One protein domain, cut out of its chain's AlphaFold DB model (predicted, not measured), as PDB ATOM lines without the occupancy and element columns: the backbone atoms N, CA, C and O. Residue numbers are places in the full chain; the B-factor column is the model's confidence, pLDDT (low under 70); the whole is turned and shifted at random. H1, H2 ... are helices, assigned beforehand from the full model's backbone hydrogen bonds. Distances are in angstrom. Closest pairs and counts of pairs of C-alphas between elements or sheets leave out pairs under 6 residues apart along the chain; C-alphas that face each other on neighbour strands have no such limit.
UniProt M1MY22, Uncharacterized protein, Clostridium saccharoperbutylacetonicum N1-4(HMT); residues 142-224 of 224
ATOM      1  N   SER A 142     171.211 272.085 166.501       91.56
ATOM      2  CA  SER A 142     171.666 272.044 167.894       91.56
ATOM      3  C   SER A 142     172.553 270.831 168.168       91.56
ATOM      4  O   SER A 142     173.619 270.979 168.761       91.56
ATOM      5  N   THR A 143     172.150 269.645 167.715       89.62
ATOM      6  CA  THR A 143     172.911 268.403 167.898       89.62
ATOM      7  C   THR A 143     174.245 268.452 167.158       89.62
ATOM      8  O   THR A 143     175.278 268.114 167.729       89.62
ATOM      9  N   VAL A 144     174.262 268.920 165.904       87.50
ATOM     10  CA  VAL A 144     175.507 269.056 165.130       87.50
ATOM     11  C   VAL A 144     176.457 270.058 165.787       87.50
ATOM     12  O   VAL A 144     177.647 269.777 165.902       87.50
ATOM     13  N   LEU A 145     175.946 271.200 166.258       88.50
ATOM     14  CA  LEU A 145     176.746 272.196 166.973       88.50
ATOM     15  C   LEU A 145     177.300 271.646 168.288       88.50
ATOM     16  O   LEU A 145     178.461 271.894 168.605       88.50
ATOM     17  N   GLN A 146     176.502 270.884 169.038       92.12
ATOM     18  CA  GLN A 146     176.957 270.225 170.259       92.12
ATOM     19  C   GLN A 146     178.107 269.256 169.962       92.12
ATOM     20  O   GLN A 146     179.170 269.387 170.562       92.12
ATOM     21  N   LEU A 147     177.930 268.343 169.002       88.94
ATOM     22  CA  LEU A 147     178.959 267.370 168.618       88.94
ATOM     23  C   LEU A 147     180.237 268.051 168.120       88.94
ATOM     24  O   LEU A 147     181.342 267.646 168.480       88.94
ATOM     25  N   PHE A 148     180.094 269.109 167.317       88.62
ATOM     26  CA  PHE A 148     181.222 269.920 166.870       88.62
ATOM     27  C   PHE A 148     181.976 270.523 168.060       88.62
ATOM     28  O   PHE A 148     183.194 270.375 168.158       88.62
ATOM     29  N   ASN A 149     181.263 271.153 168.996       88.44
ATOM     30  CA  ASN A 149     181.875 271.774 170.168       88.44
ATOM     31  C   ASN A 149     182.552 270.742 171.079       88.44
ATOM     32  O   ASN A 149     183.675 270.978 171.522       88.44
ATOM     33  N   GLU A 150     181.912 269.599 171.337       90.44
ATOM     34  CA  GLU A 150     182.485 268.498 172.121       90.44
ATOM     35  C   GLU A 150     183.790 268.005 171.494       90.44
ATOM     36  O   GLU A 150     184.814 267.890 172.172       90.44
ATOM     37  N   ARG A 151     183.791 267.791 170.174       87.69
ATOM     38  CA  ARG A 151     184.979 267.339 169.456       87.69
ATOM     39  C   ARG A 151     186.102 268.366 169.484       87.69
ATOM     40  O   ARG A 151     187.235 268.009 169.806       87.69
ATOM     41  N   MET A 152     185.805 269.618 169.139       90.12
ATOM     42  CA  MET A 152     186.810 270.681 169.096       90.12
ATOM     43  C   MET A 152     187.392 270.953 170.481       90.12
ATOM     44  O   MET A 152     188.597 271.150 170.607       90.12
ATOM     45  N   SER A 153     186.562 270.895 171.524       90.94
ATOM     46  CA  SER A 153     187.017 271.001 172.915       90.94
ATOM     47  C   SER A 153     187.915 269.829 173.306       90.94
ATOM     48  O   SER A 153     188.948 270.040 173.932       90.94
ATOM     49  N   GLY A 154     187.577 268.605 172.890       91.00
ATOM     50  CA  GLY A 154     188.417 267.428 173.114       91.00
ATOM     51  C   GLY A 154     189.785 267.535 172.436       91.00
ATOM     52  O   GLY A 154     190.806 267.294 173.076       91.00
ATOM     53  N   LEU A 155     189.822 267.950 171.164       88.00
ATOM     54  CA  LEU A 155     191.077 268.179 170.437       88.00
ATOM     55  C   LEU A 155     191.921 269.269 171.105       88.00
ATOM     56  O   LEU A 155     193.111 269.065 171.331       88.00
ATOM     57  N   TYR A 156     191.299 270.396 171.457       91.62
ATOM     58  CA  TYR A 156     191.980 271.483 172.151       91.62
ATOM     59  C   TYR A 156     192.550 271.021 173.491       91.62
ATOM     60  O   TYR A 156     193.725 271.242 173.745       91.62
ATOM     61  N   SER A 157     191.757 270.318 174.305       91.00
ATOM     62  CA  SER A 157     192.181 269.824 175.617       91.00
ATOM     63  C   SER A 157     193.359 268.855 175.524       91.00
ATOM     64  O   SER A 157     194.275 268.950 176.333       91.00
ATOM     65  N   ILE A 158     193.377 267.952 174.535       88.19
ATOM     66  CA  ILE A 158     194.517 267.049 174.311       88.19
ATOM     67  C   ILE A 158     195.785 267.846 173.991       88.19
ATOM     68  O   ILE A 158     196.853 267.513 174.492       88.19
ATOM     69  N   LEU A 159     195.664 268.890 173.170       85.19
ATOM     70  CA  LEU A 159     196.800 269.718 172.772       85.19
ATOM     71  C   LEU A 159     197.283 270.620 173.910       85.19
ATOM     72  O   LEU A 159     198.484 270.718 174.128       85.19
ATOM     73  N   SER A 160     196.376 271.270 174.638       88.69
ATOM     74  CA  SER A 160     196.724 272.262 175.658       88.69
ATOM     75  C   SER A 160     197.133 271.657 176.998       88.69
ATOM     76  O   SER A 160     197.784 272.345 177.777       88.69
ATOM     77  N   LYS A 161     196.798 270.386 177.271       87.56
ATOM     78  CA  LYS A 161     197.002 269.736 178.579       87.56
ATOM     79  C   LYS A 161     198.401 269.933 179.163       87.56
ATOM     80  O   LYS A 161     198.526 270.188 180.357       87.56
ATOM     81  N   ASP A 162     199.424 269.808 178.323       84.56
ATOM     82  CA  ASP A 162     200.829 269.855 178.736       84.56
ATOM     83  C   ASP A 162     201.547 271.126 178.237       84.56
ATOM     84  O   ASP A 162     202.773 271.225 178.307       84.56
ATOM     85  N   LEU A 163     200.802 272.112 177.723       86.50
ATOM     86  CA  LEU A 163     201.348 273.332 177.129       86.50
ATOM     87  C   LEU A 163     200.931 274.568 177.917       86.50
ATOM     88  O   LEU A 163     199.789 274.712 178.341       86.50
ATOM     89  N   SER A 164     201.855 275.518 178.057       89.81
ATOM     90  CA  SER A 164     201.510 276.831 178.594       89.81
ATOM     91  C   SER A 164     200.715 277.650 177.575       89.81
ATOM     92  O   SER A 164     200.884 277.502 176.359       89.81
ATOM     93  N   ASN A 165     199.919 278.601 178.071       91.44
ATOM     94  CA  ASN A 165     199.210 279.572 177.234       91.44
ATOM     95  C   ASN A 165     200.156 280.324 176.285       91.44
ATOM     96  O   ASN A 165     199.803 280.578 175.135       91.44
ATOM     97  N   GLY A 166     201.391 280.607 176.716       92.00
ATOM     98  CA  GLY A 166     202.422 281.206 175.867       92.00
ATOM     99  C   GLY A 166     202.802 280.339 174.664       92.00
ATOM    100  O   GLY A 166     202.887 280.845 173.545       92.00
ATOM    101  N   ILE A 167     202.982 279.029 174.868       90.69
ATOM    102  CA  ILE A 167     203.269 278.094 173.773       90.69
ATOM    103  C   ILE A 167     202.056 277.983 172.847       90.69
ATOM    104  O   ILE A 167     202.215 278.074 171.631       90.69
ATOM    105  N   MET A 168     200.842 277.885 173.395       91.88
ATOM    106  CA  MET A 168     199.618 277.845 172.590       91.88
ATOM    107  C   MET A 168     199.420 279.110 171.750       91.88
ATOM    108  O   MET A 168     199.113 279.008 170.565       91.88
ATOM    109  N   CYS A 169     199.663 280.300 172.307       93.44
ATOM    110  CA  CYS A 169     199.583 281.551 171.551       93.44
ATOM    111  C   CYS A 169     200.591 281.582 170.391       93.44
ATOM    112  O   CYS A 169     200.235 281.992 169.287       93.44
ATOM    113  N   ARG A 170     201.816 281.078 170.603       91.12
ATOM    114  CA  ARG A 170     202.831 280.944 169.541       91.12
ATOM    115  C   ARG A 170     202.416 279.936 168.469       91.12
ATOM    116  O   ARG A 170     202.554 280.226 167.285       91.12
ATOM    117  N   ILE A 171     201.874 278.778 168.858       90.44
ATOM    118  CA  ILE A 171     201.363 277.770 167.912       90.44
ATOM    119  C   ILE A 171     200.227 278.351 167.077       90.44
ATOM    120  O   ILE A 171     200.117 278.053 165.892       90.44
ATOM    121  N   LEU A 172     199.363 279.169 167.667       92.19
ATOM    122  CA  LEU A 172     198.224 279.757 166.967       92.19
ATOM    123  C   LEU A 172     198.575 281.040 166.208       92.19
ATOM    124  O   LEU A 172     197.752 281.491 165.418       92.19
ATOM    125  N   ASP A 173     199.792 281.560 166.377       91.50
ATOM    126  CA  ASP A 173     200.252 282.834 165.816       91.50
ATOM    127  C   ASP A 173     199.345 284.010 166.226       91.50
ATOM    128  O   ASP A 173     198.887 284.815 165.415       91.50
ATOM    129  N   ILE A 174     199.031 284.071 167.524       94.69
ATOM    130  CA  ILE A 174     198.238 285.141 168.136       94.69
ATOM    131  C   ILE A 174     199.055 285.885 169.193       94.69
ATOM    132  O   ILE A 174     200.024 285.362 169.747       94.69
ATOM    133  N   GLN A 175     198.637 287.115 169.505       94.94
ATOM    134  CA  GLN A 175     199.201 287.841 170.641       94.94
ATOM    135  C   GLN A 175     198.988 287.051 171.930       94.94
ATOM    136  O   GLN A 175     197.919 286.480 172.152       94.94
ATOM    137  N   TYR A 176     200.018 287.048 172.775       95.88
ATOM    138  CA  TYR A 176     199.961 286.390 174.068       95.88
ATOM    139  C   TYR A 176     198.781 286.906 174.897       95.88
ATOM    140  O   TYR A 176     198.559 288.111 175.026       95.88
ATOM    141  N   THR A 177     198.044 285.962 175.468       95.50
ATOM    142  CA  THR A 177     196.939 286.198 176.384       95.50
ATOM    143  C   THR A 177     196.857 285.036 177.367       95.50
ATOM    144  O   THR A 177     197.218 283.911 177.035       95.50
ATOM    145  N   GLU A 178     196.367 285.316 178.570       94.44
ATOM    146  CA  GLU A 178     196.015 284.293 179.562       94.44
ATOM    147  C   GLU A 178     194.535 283.880 179.474       94.44
ATOM    148  O   GLU A 178     194.102 282.951 180.152       94.44
ATOM    149  N   ASP A 179     193.734 284.557 178.641       94.50
ATOM    150  CA  ASP A 179     192.332 284.193 178.427       94.50
ATOM    151  C   ASP A 179     192.216 282.953 177.533       94.50
ATOM    152  O   ASP A 179     192.242 283.039 176.299       94.50
ATOM    153  N   GLU A 180     192.022 281.800 178.170       91.75
ATOM    154  CA  GLU A 180     191.851 280.504 177.514       91.75
ATOM    155  C   GLU A 180     190.718 280.510 176.475       91.75
ATOM    156  O   GLU A 180     190.838 279.871 175.430       91.75
ATOM    157  N   ASN A 181     189.652 281.297 176.673       93.44
ATOM    158  CA  ASN A 181     188.576 281.390 175.683       93.44
ATOM    159  C   ASN A 181     189.035 282.061 174.388       93.44
ATOM    160  O   ASN A 181     188.565 281.705 173.302       93.44
ATOM    161  N   THR A 182     189.926 283.046 174.479       95.50
ATOM    162  CA  THR A 182     190.503 283.700 173.303       95.50
ATOM    163  C   THR A 182     191.407 282.730 172.542       95.50
ATOM    164  O   THR A 182     191.298 282.634 171.316       95.50
ATOM    165  N   ILE A 183     192.219 281.947 173.257       95.75
ATOM    166  CA  ILE A 183     193.089 280.913 172.676       95.75
ATOM    167  C   ILE A 183     192.244 279.821 172.001       95.75
ATOM    168  O   ILE A 183     192.469 279.493 170.836       95.75
ATOM    169  N   TYR A 184     191.209 279.323 172.679       94.19
ATOM    170  CA  TYR A 184     190.288 278.325 172.137       94.19
ATOM    171  C   TYR A 184     189.585 278.812 170.863       94.19
ATOM    172  O   TYR A 184     189.543 278.104 169.858       94.19
ATOM    173  N   LYS A 185     189.082 280.054 170.844       93.88
ATOM    174  CA  LYS A 185     188.455 280.633 169.641       93.88
ATOM    175  C   LYS A 185     189.429 280.738 168.470       93.88
ATOM    176  O   LYS A 185     189.023 280.509 167.330       93.88
ATOM    177  N   ALA A 186     190.689 281.083 168.732       94.62
ATOM    178  CA  ALA A 186     191.726 281.101 167.705       94.62
ATOM    179  C   ALA A 186     192.015 279.688 167.175       94.62
ATOM    180  O   ALA A 186     192.077 279.501 165.961       94.62
ATOM    181  N   PHE A 187     192.083 278.687 168.057       93.38
ATOM    182  CA  PHE A 187     192.214 277.283 167.666       93.38
ATOM    183  C   PHE A 187     191.050 276.826 166.780       93.38
ATOM    184  O   PHE A 187     191.276 276.293 165.696       93.38
ATOM    185  N   CYS A 188     189.804 277.092 167.180       91.94
ATOM    186  CA  CYS A 188     188.635 276.752 166.372       91.94
ATOM    187  C   CYS A 188     188.646 277.446 165.009       91.94
ATOM    188  O   CYS A 188     188.304 276.814 164.020       91.94
ATOM    189  N   ARG A 189     189.051 278.719 164.928       91.38
ATOM    190  CA  ARG A 189     189.146 279.439 163.648       91.38
ATOM    191  C   ARG A 189     190.144 278.783 162.691       91.38
ATOM    192  O   ARG A 189     189.907 278.772 161.490       91.38
ATOM    193  N   GLU A 190     191.254 278.297 163.224       90.25
ATOM    194  CA  GLU A 190     192.349 277.750 162.428       90.25
ATOM    195  C   GLU A 190     192.111 276.284 162.031       90.25
ATOM    196  O   GLU A 190     192.482 275.870 160.934       90.25
ATOM    197  N   TYR A 191     191.469 275.507 162.910       89.62
ATOM    198  CA  TYR A 191     191.402 274.048 162.811       89.62
ATOM    199  C   TYR A 191     189.976 273.469 162.800       89.62
ATOM    200  O   TYR A 191     189.827 272.253 162.888       89.62
ATOM    201  N   SER A 192     188.910 274.274 162.671       86.19
ATOM    202  CA  SER A 192     187.520 273.763 162.611       86.19
ATOM    203  C   SER A 192     187.292 272.747 161.495       86.19
ATOM    204  O   SER A 192     186.537 271.789 161.666       86.19
ATOM    205  N   ASP A 193     187.963 272.943 160.360       84.88
ATOM    206  CA  ASP A 193     187.828 272.087 159.179       84.88
ATOM    207  C   ASP A 193     188.509 270.729 159.365       84.88
ATOM    208  O   ASP A 193     188.376 269.855 158.519       84.88
ATOM    209  N   TRP A 194     189.192 270.509 160.487       81.06
ATOM    210  CA  TRP A 194     189.703 269.190 160.833       81.06
ATOM    211  C   TRP A 194     188.553 268.187 161.046       81.06
ATOM    212  O   TRP A 194     188.719 266.996 160.822       81.06
ATOM    213  N   TRP A 195     187.354 268.635 161.434       73.88
ATOM    214  CA  TRP A 195     186.218 267.725 161.626       73.88
ATOM    215  C   TRP A 195     185.340 267.524 160.381       73.88
ATOM    216  O   TRP A 195     184.774 266.450 160.202       73.88
ATOM    217  N   PHE A 196     185.206 268.547 159.531       72.00
ATOM    218  CA  PHE A 196     184.293 268.534 158.376       72.00
ATOM    219  C   PHE A 196     184.999 268.663 157.014       72.00
ATOM    220  O   PHE A 196     184.331 268.783 155.986       72.00
ATOM    221  N   GLY A 197     186.331 268.679 156.993       75.62
ATOM    222  CA  GLY A 197     187.133 268.766 155.775       75.62
ATOM    223  C   GLY A 197     187.238 267.438 155.025       75.62
ATOM    224  O   GLY A 197     186.853 266.382 155.522       75.62
ATOM    225  N   SER A 198     187.780 267.491 153.807       79.75
ATOM    226  CA  SER A 198     188.254 266.289 153.112       79.75
ATOM    227  C   SER A 198     189.446 265.668 153.850       79.75
ATOM    228  O   SER A 198     190.122 266.358 154.613       79.75
ATOM    229  N   GLU A 199     189.757 264.399 153.570       82.69
ATOM    230  CA  GLU A 199     190.969 263.741 154.091       82.69
ATOM    231  C   GLU A 199     192.232 264.567 153.788       82.69
ATOM    232  O   GLU A 199     193.036 264.819 154.681       82.69
ATOM    233  N   GLU A 200     192.349 265.103 152.567       86.44
ATOM    234  CA  GLU A 200     193.443 266.005 152.175       86.44
ATOM    235  C   GLU A 200     193.524 267.255 153.068       86.44
ATOM    236  O   GLU A 200     194.606 267.659 153.496       86.44
ATOM    237  N   ARG A 201     192.375 267.872 153.376       85.88
ATOM    238  CA  ARG A 201     192.313 269.065 154.229       85.88
ATOM    239  C   ARG A 201     192.669 268.731 155.674       85.88
ATOM    240  O   ARG A 201     193.351 269.513 156.335       85.88
ATOM    241  N   GLU A 202     192.223 267.582 156.164       85.88
ATOM    242  CA  GLU A 202     192.604 267.074 157.476       85.88
ATOM    243  C   GLU A 202     194.125 266.851 157.567       85.88
ATOM    244  O   GLU A 202     194.749 267.287 158.539       85.88
ATOM    245  N   GLU A 203     194.738 266.217 156.566       88.12
ATOM    246  CA  GLU A 203     196.189 266.003 156.514       88.12
ATOM    247  C   GLU A 203     196.972 267.319 156.457       88.12
ATOM    248  O   GLU A 203     197.957 267.483 157.181       88.12
ATOM    249  N   GLU A 204     196.509 268.288 155.663       91.62
ATOM    250  CA  GLU A 204     197.102 269.625 155.587       91.62
ATOM    251  C   GLU A 204     197.104 270.314 156.960       91.62
ATOM    252  O   GLU A 204     198.130 270.837 157.406       91.62
ATOM    253  N   LEU A 205     195.967 270.290 157.664       90.38
ATOM    254  CA  LEU A 205     195.820 270.911 158.980       90.38
ATOM    255  C   LEU A 205     196.687 270.225 160.040       90.38
ATOM    256  O   LEU A 205     197.349 270.912 160.827       90.38
ATOM    257  N   LYS A 206     196.758 268.887 160.023       87.88
ATOM    258  CA  LYS A 206     197.679 268.112 160.871       87.88
ATOM    259  C   LYS A 206     199.131 268.490 160.604       87.88
ATOM    260  O   LYS A 206     199.867 268.797 161.542       87.88
ATOM    261  N   GLY A 207     199.540 268.506 159.336       90.44
ATOM    262  CA  GLY A 207     200.896 268.869 158.930       90.44
ATOM    263  C   GLY A 207     201.258 270.291 159.353       90.44
ATOM    264  O   GLY A 207     202.336 270.525 159.902       90.44
ATOM    265  N   LYS A 208     200.331 271.241 159.186       90.88
ATOM    266  CA  LYS A 208     200.500 272.626 159.640       90.88
ATOM    267  C   LYS A 208     200.733 272.703 161.145       90.88
ATOM    268  O   LYS A 208     201.658 273.392 161.573       90.88
ATOM    269  N   LEU A 209     199.922 272.003 161.937       90.06
ATOM    270  CA  LEU A 209     200.069 271.970 163.390       90.06
ATOM    271  C   LEU A 209     201.431 271.387 163.796       90.06
ATOM    272  O   LEU A 209     202.166 272.033 164.541       90.06
ATOM    273  N   ILE A 210     201.808 270.225 163.247       89.56
ATOM    274  CA  ILE A 210     203.094 269.564 163.530       89.56
ATOM    275  C   ILE A 210     204.275 270.480 163.185       89.56
ATOM    276  O   ILE A 210     205.192 270.644 163.988       89.56
ATOM    277  N   ASN A 211     204.241 271.132 162.023       91.31
ATOM    278  CA  ASN A 211     205.302 272.046 161.606       91.31
ATOM    279  C   ASN A 211     205.448 273.240 162.557       91.31
ATOM    280  O   ASN A 211     206.570 273.648 162.859       91.31
ATOM    281  N   ARG A 212     204.334 273.791 163.060       89.94
ATOM    282  CA  ARG A 212     204.371 274.883 164.046       89.94
ATOM    283  C   ARG A 212     204.961 274.427 165.380       89.94
ATOM    284  O   ARG A 212     205.787 275.144 165.939       89.94
ATOM    285  N   PHE A 213     204.613 273.228 165.846       88.25
ATOM    286  CA  PHE A 213     205.236 272.633 167.032       88.25
ATOM    287  C   PHE A 213     206.744 272.453 166.862       88.25
ATOM    288  O   PHE A 213     207.508 272.926 167.700       88.25
ATOM    289  N   ASN A 214     207.175 271.834 165.762       88.62
ATOM    290  CA  ASN A 214     208.594 271.591 165.493       88.62
ATOM    291  C   ASN A 214     209.398 272.894 165.449       88.62
ATOM    292  O   ASN A 214     210.503 272.954 165.983       88.62
ATOM    293  N   LYS A 215     208.830 273.953 164.859       90.31
ATOM    294  CA  LYS A 215     209.463 275.274 164.825       90.31
ATOM    295  C   LYS A 215     209.669 275.842 166.232       90.31
ATOM    296  O   LYS A 215     210.755 276.318 166.536       90.31
ATOM    297  N   ILE A 216     208.656 275.756 167.093       88.50
ATOM    298  CA  ILE A 216     208.746 276.259 168.471       88.50
ATOM    299  C   ILE A 216     209.734 275.436 169.296       88.50
ATOM    300  O   ILE A 216     210.507 276.015 170.051       88.50
ATOM    301  N   ILE A 217     209.740 274.107 169.147       85.75
ATOM    302  CA  ILE A 217     210.721 273.238 169.813       85.75
ATOM    303  C   ILE A 217     212.141 273.646 169.408       85.75
ATOM    304  O   ILE A 217     212.963 273.895 170.284       85.75
ATOM    305  N   ALA A 218     212.404 273.808 168.107       89.12
ATOM    306  CA  ALA A 218     213.714 274.226 167.611       89.12
ATOM    307  C   ALA A 218     214.132 275.615 168.133       89.12
ATOM    308  O   ALA A 218     215.283 275.808 168.516       89.12
ATOM    309  N   GLU A 219     213.201 276.576 168.195       88.31
ATOM    310  CA  GLU A 219     213.449 277.901 168.781       88.31
ATOM    311  C   GLU A 219     213.828 277.785 170.268       88.31
ATOM    312  O   GLU A 219     214.853 278.321 170.684       88.31
ATOM    313  N   LEU A 220     213.069 277.015 171.055       83.19
ATOM    314  CA  LEU A 220     213.326 276.809 172.486       83.19
ATOM    315  C   LEU A 220     214.630 276.047 172.768       83.19
ATOM    316  O   LEU A 220     215.250 276.259 173.808       83.19
ATOM    317  N   GLU A 221     215.040 275.147 171.877       85.38
ATOM    318  CA  GLU A 221     216.330 274.457 171.960       85.38
ATOM    319  C   GLU A 221     217.502 275.383 171.620       85.38
ATOM    320  O   GLU A 221     218.562 275.250 172.220       85.38
ATOM    321  N   SER A 222     217.312 276.342 170.707       81.62
ATOM    322  CA  SER A 222     218.339 277.327 170.339       81.62
ATOM    323  C   SER A 222     218.541 278.451 171.365       81.62
ATOM    324  O   SER A 222     219.566 279.129 171.337       81.62
ATOM    325  N   GLU A 223     217.571 278.654 172.260       71.81
ATOM    326  CA  GLU A 223     217.605 279.644 173.347       71.81
ATOM    327  C   GLU A 223     218.254 279.107 174.644       71.81
ATOM    328  O   GLU A 223     218.431 279.874 175.594       71.81
ATOM    329  N   LYS A 224     218.597 277.811 174.700       55.12
ATOM    330  CA  LYS A 224     219.289 277.154 175.827       55.12
ATOM    331  C   LYS A 224     220.801 277.111 175.633       55.12
ATOM    332  O   LYS A 224     221.499 277.252 176.663       55.12
TER     333      LYS A 224
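This is residues 142 to 224 of the 224 residues of an uncharacterized protein of Clostridium saccharoperbutylacetonicum N1-4(HMT) (UniProt M1MY22). Two long helices, H5 and H1, do not meet; between them the shorter H2 and H3 lie side by side, H2 packing on H5 and H3 crossing H1. The first residues of H1, 142 to 147, and residues 218 to 224 at the end of H5 and beyond stick out and make the length, while the little helix H4 packs on H5 near its first residues. You have 83 printed residues with five named helices, H1 to H5 in chain order, and no named strand: the class is all helix. The whole is compact, with a radius of gyration of the C-alphas of 13.6 A, yet elongated, spanning 48 by 30 by 20 A.

Start at H5, residues 199 to 222. Its residues 209 to 216 alone touch H2, residues 165 to 172; the closest C-alphas, of Ile 171 and Arg 212, are 5.7 A apart, at a steep tilt of 49 degrees, opposite ways. From H2 step to H3, residues 180 to 191, which it touches at a shallow tilt of 19 degrees, the same way; look at the closest C-alphas, of Leu 172 and Phe 187, 6.5 A apart. H3 and H1, residues 142 to 160, only just touch, with 3 pairs of C-alphas within 8 A, between residues 184 to 188 and 152 to 156 alone; the closest, of Met 152 and Cys 188, are 6.9 A apart, and the lines are about perpendicular at 75 degrees. The helix packing is mostly crossed, but only just: 1 of 3 touching pairs with a tilt is shallow. H4, residues 193 to 196, touches residues 201 to 205 of H5 alone, closest at the C-alphas of Trp 194 and Glu 202, 4.9 A. H1 and H5 are apart. In H1, H2, H3 and H5 every O i to N i+4 pair is within hydrogen-bond range; H4 is too short for one.

Find C-alpha 199 at (190.969, 263.741, 154.091); from there H5 runs 34.6 A to C-alpha 222 at (218.339, 277.327, 170.339). H1 begins at C-alpha 142, (171.666, 272.044, 167.894), and is 26.2 A long. H3 measures 16.1 A, H2 10.3 A and H4 5.1 A.

The two C-alphas farthest apart, of Ser 142 and Lys 224, the chain's last residue, are 48.5 A apart. The printed part has no cut and no long link. Its mean pLDDT is 88.5, and residue 224 alone is under 70 in this model.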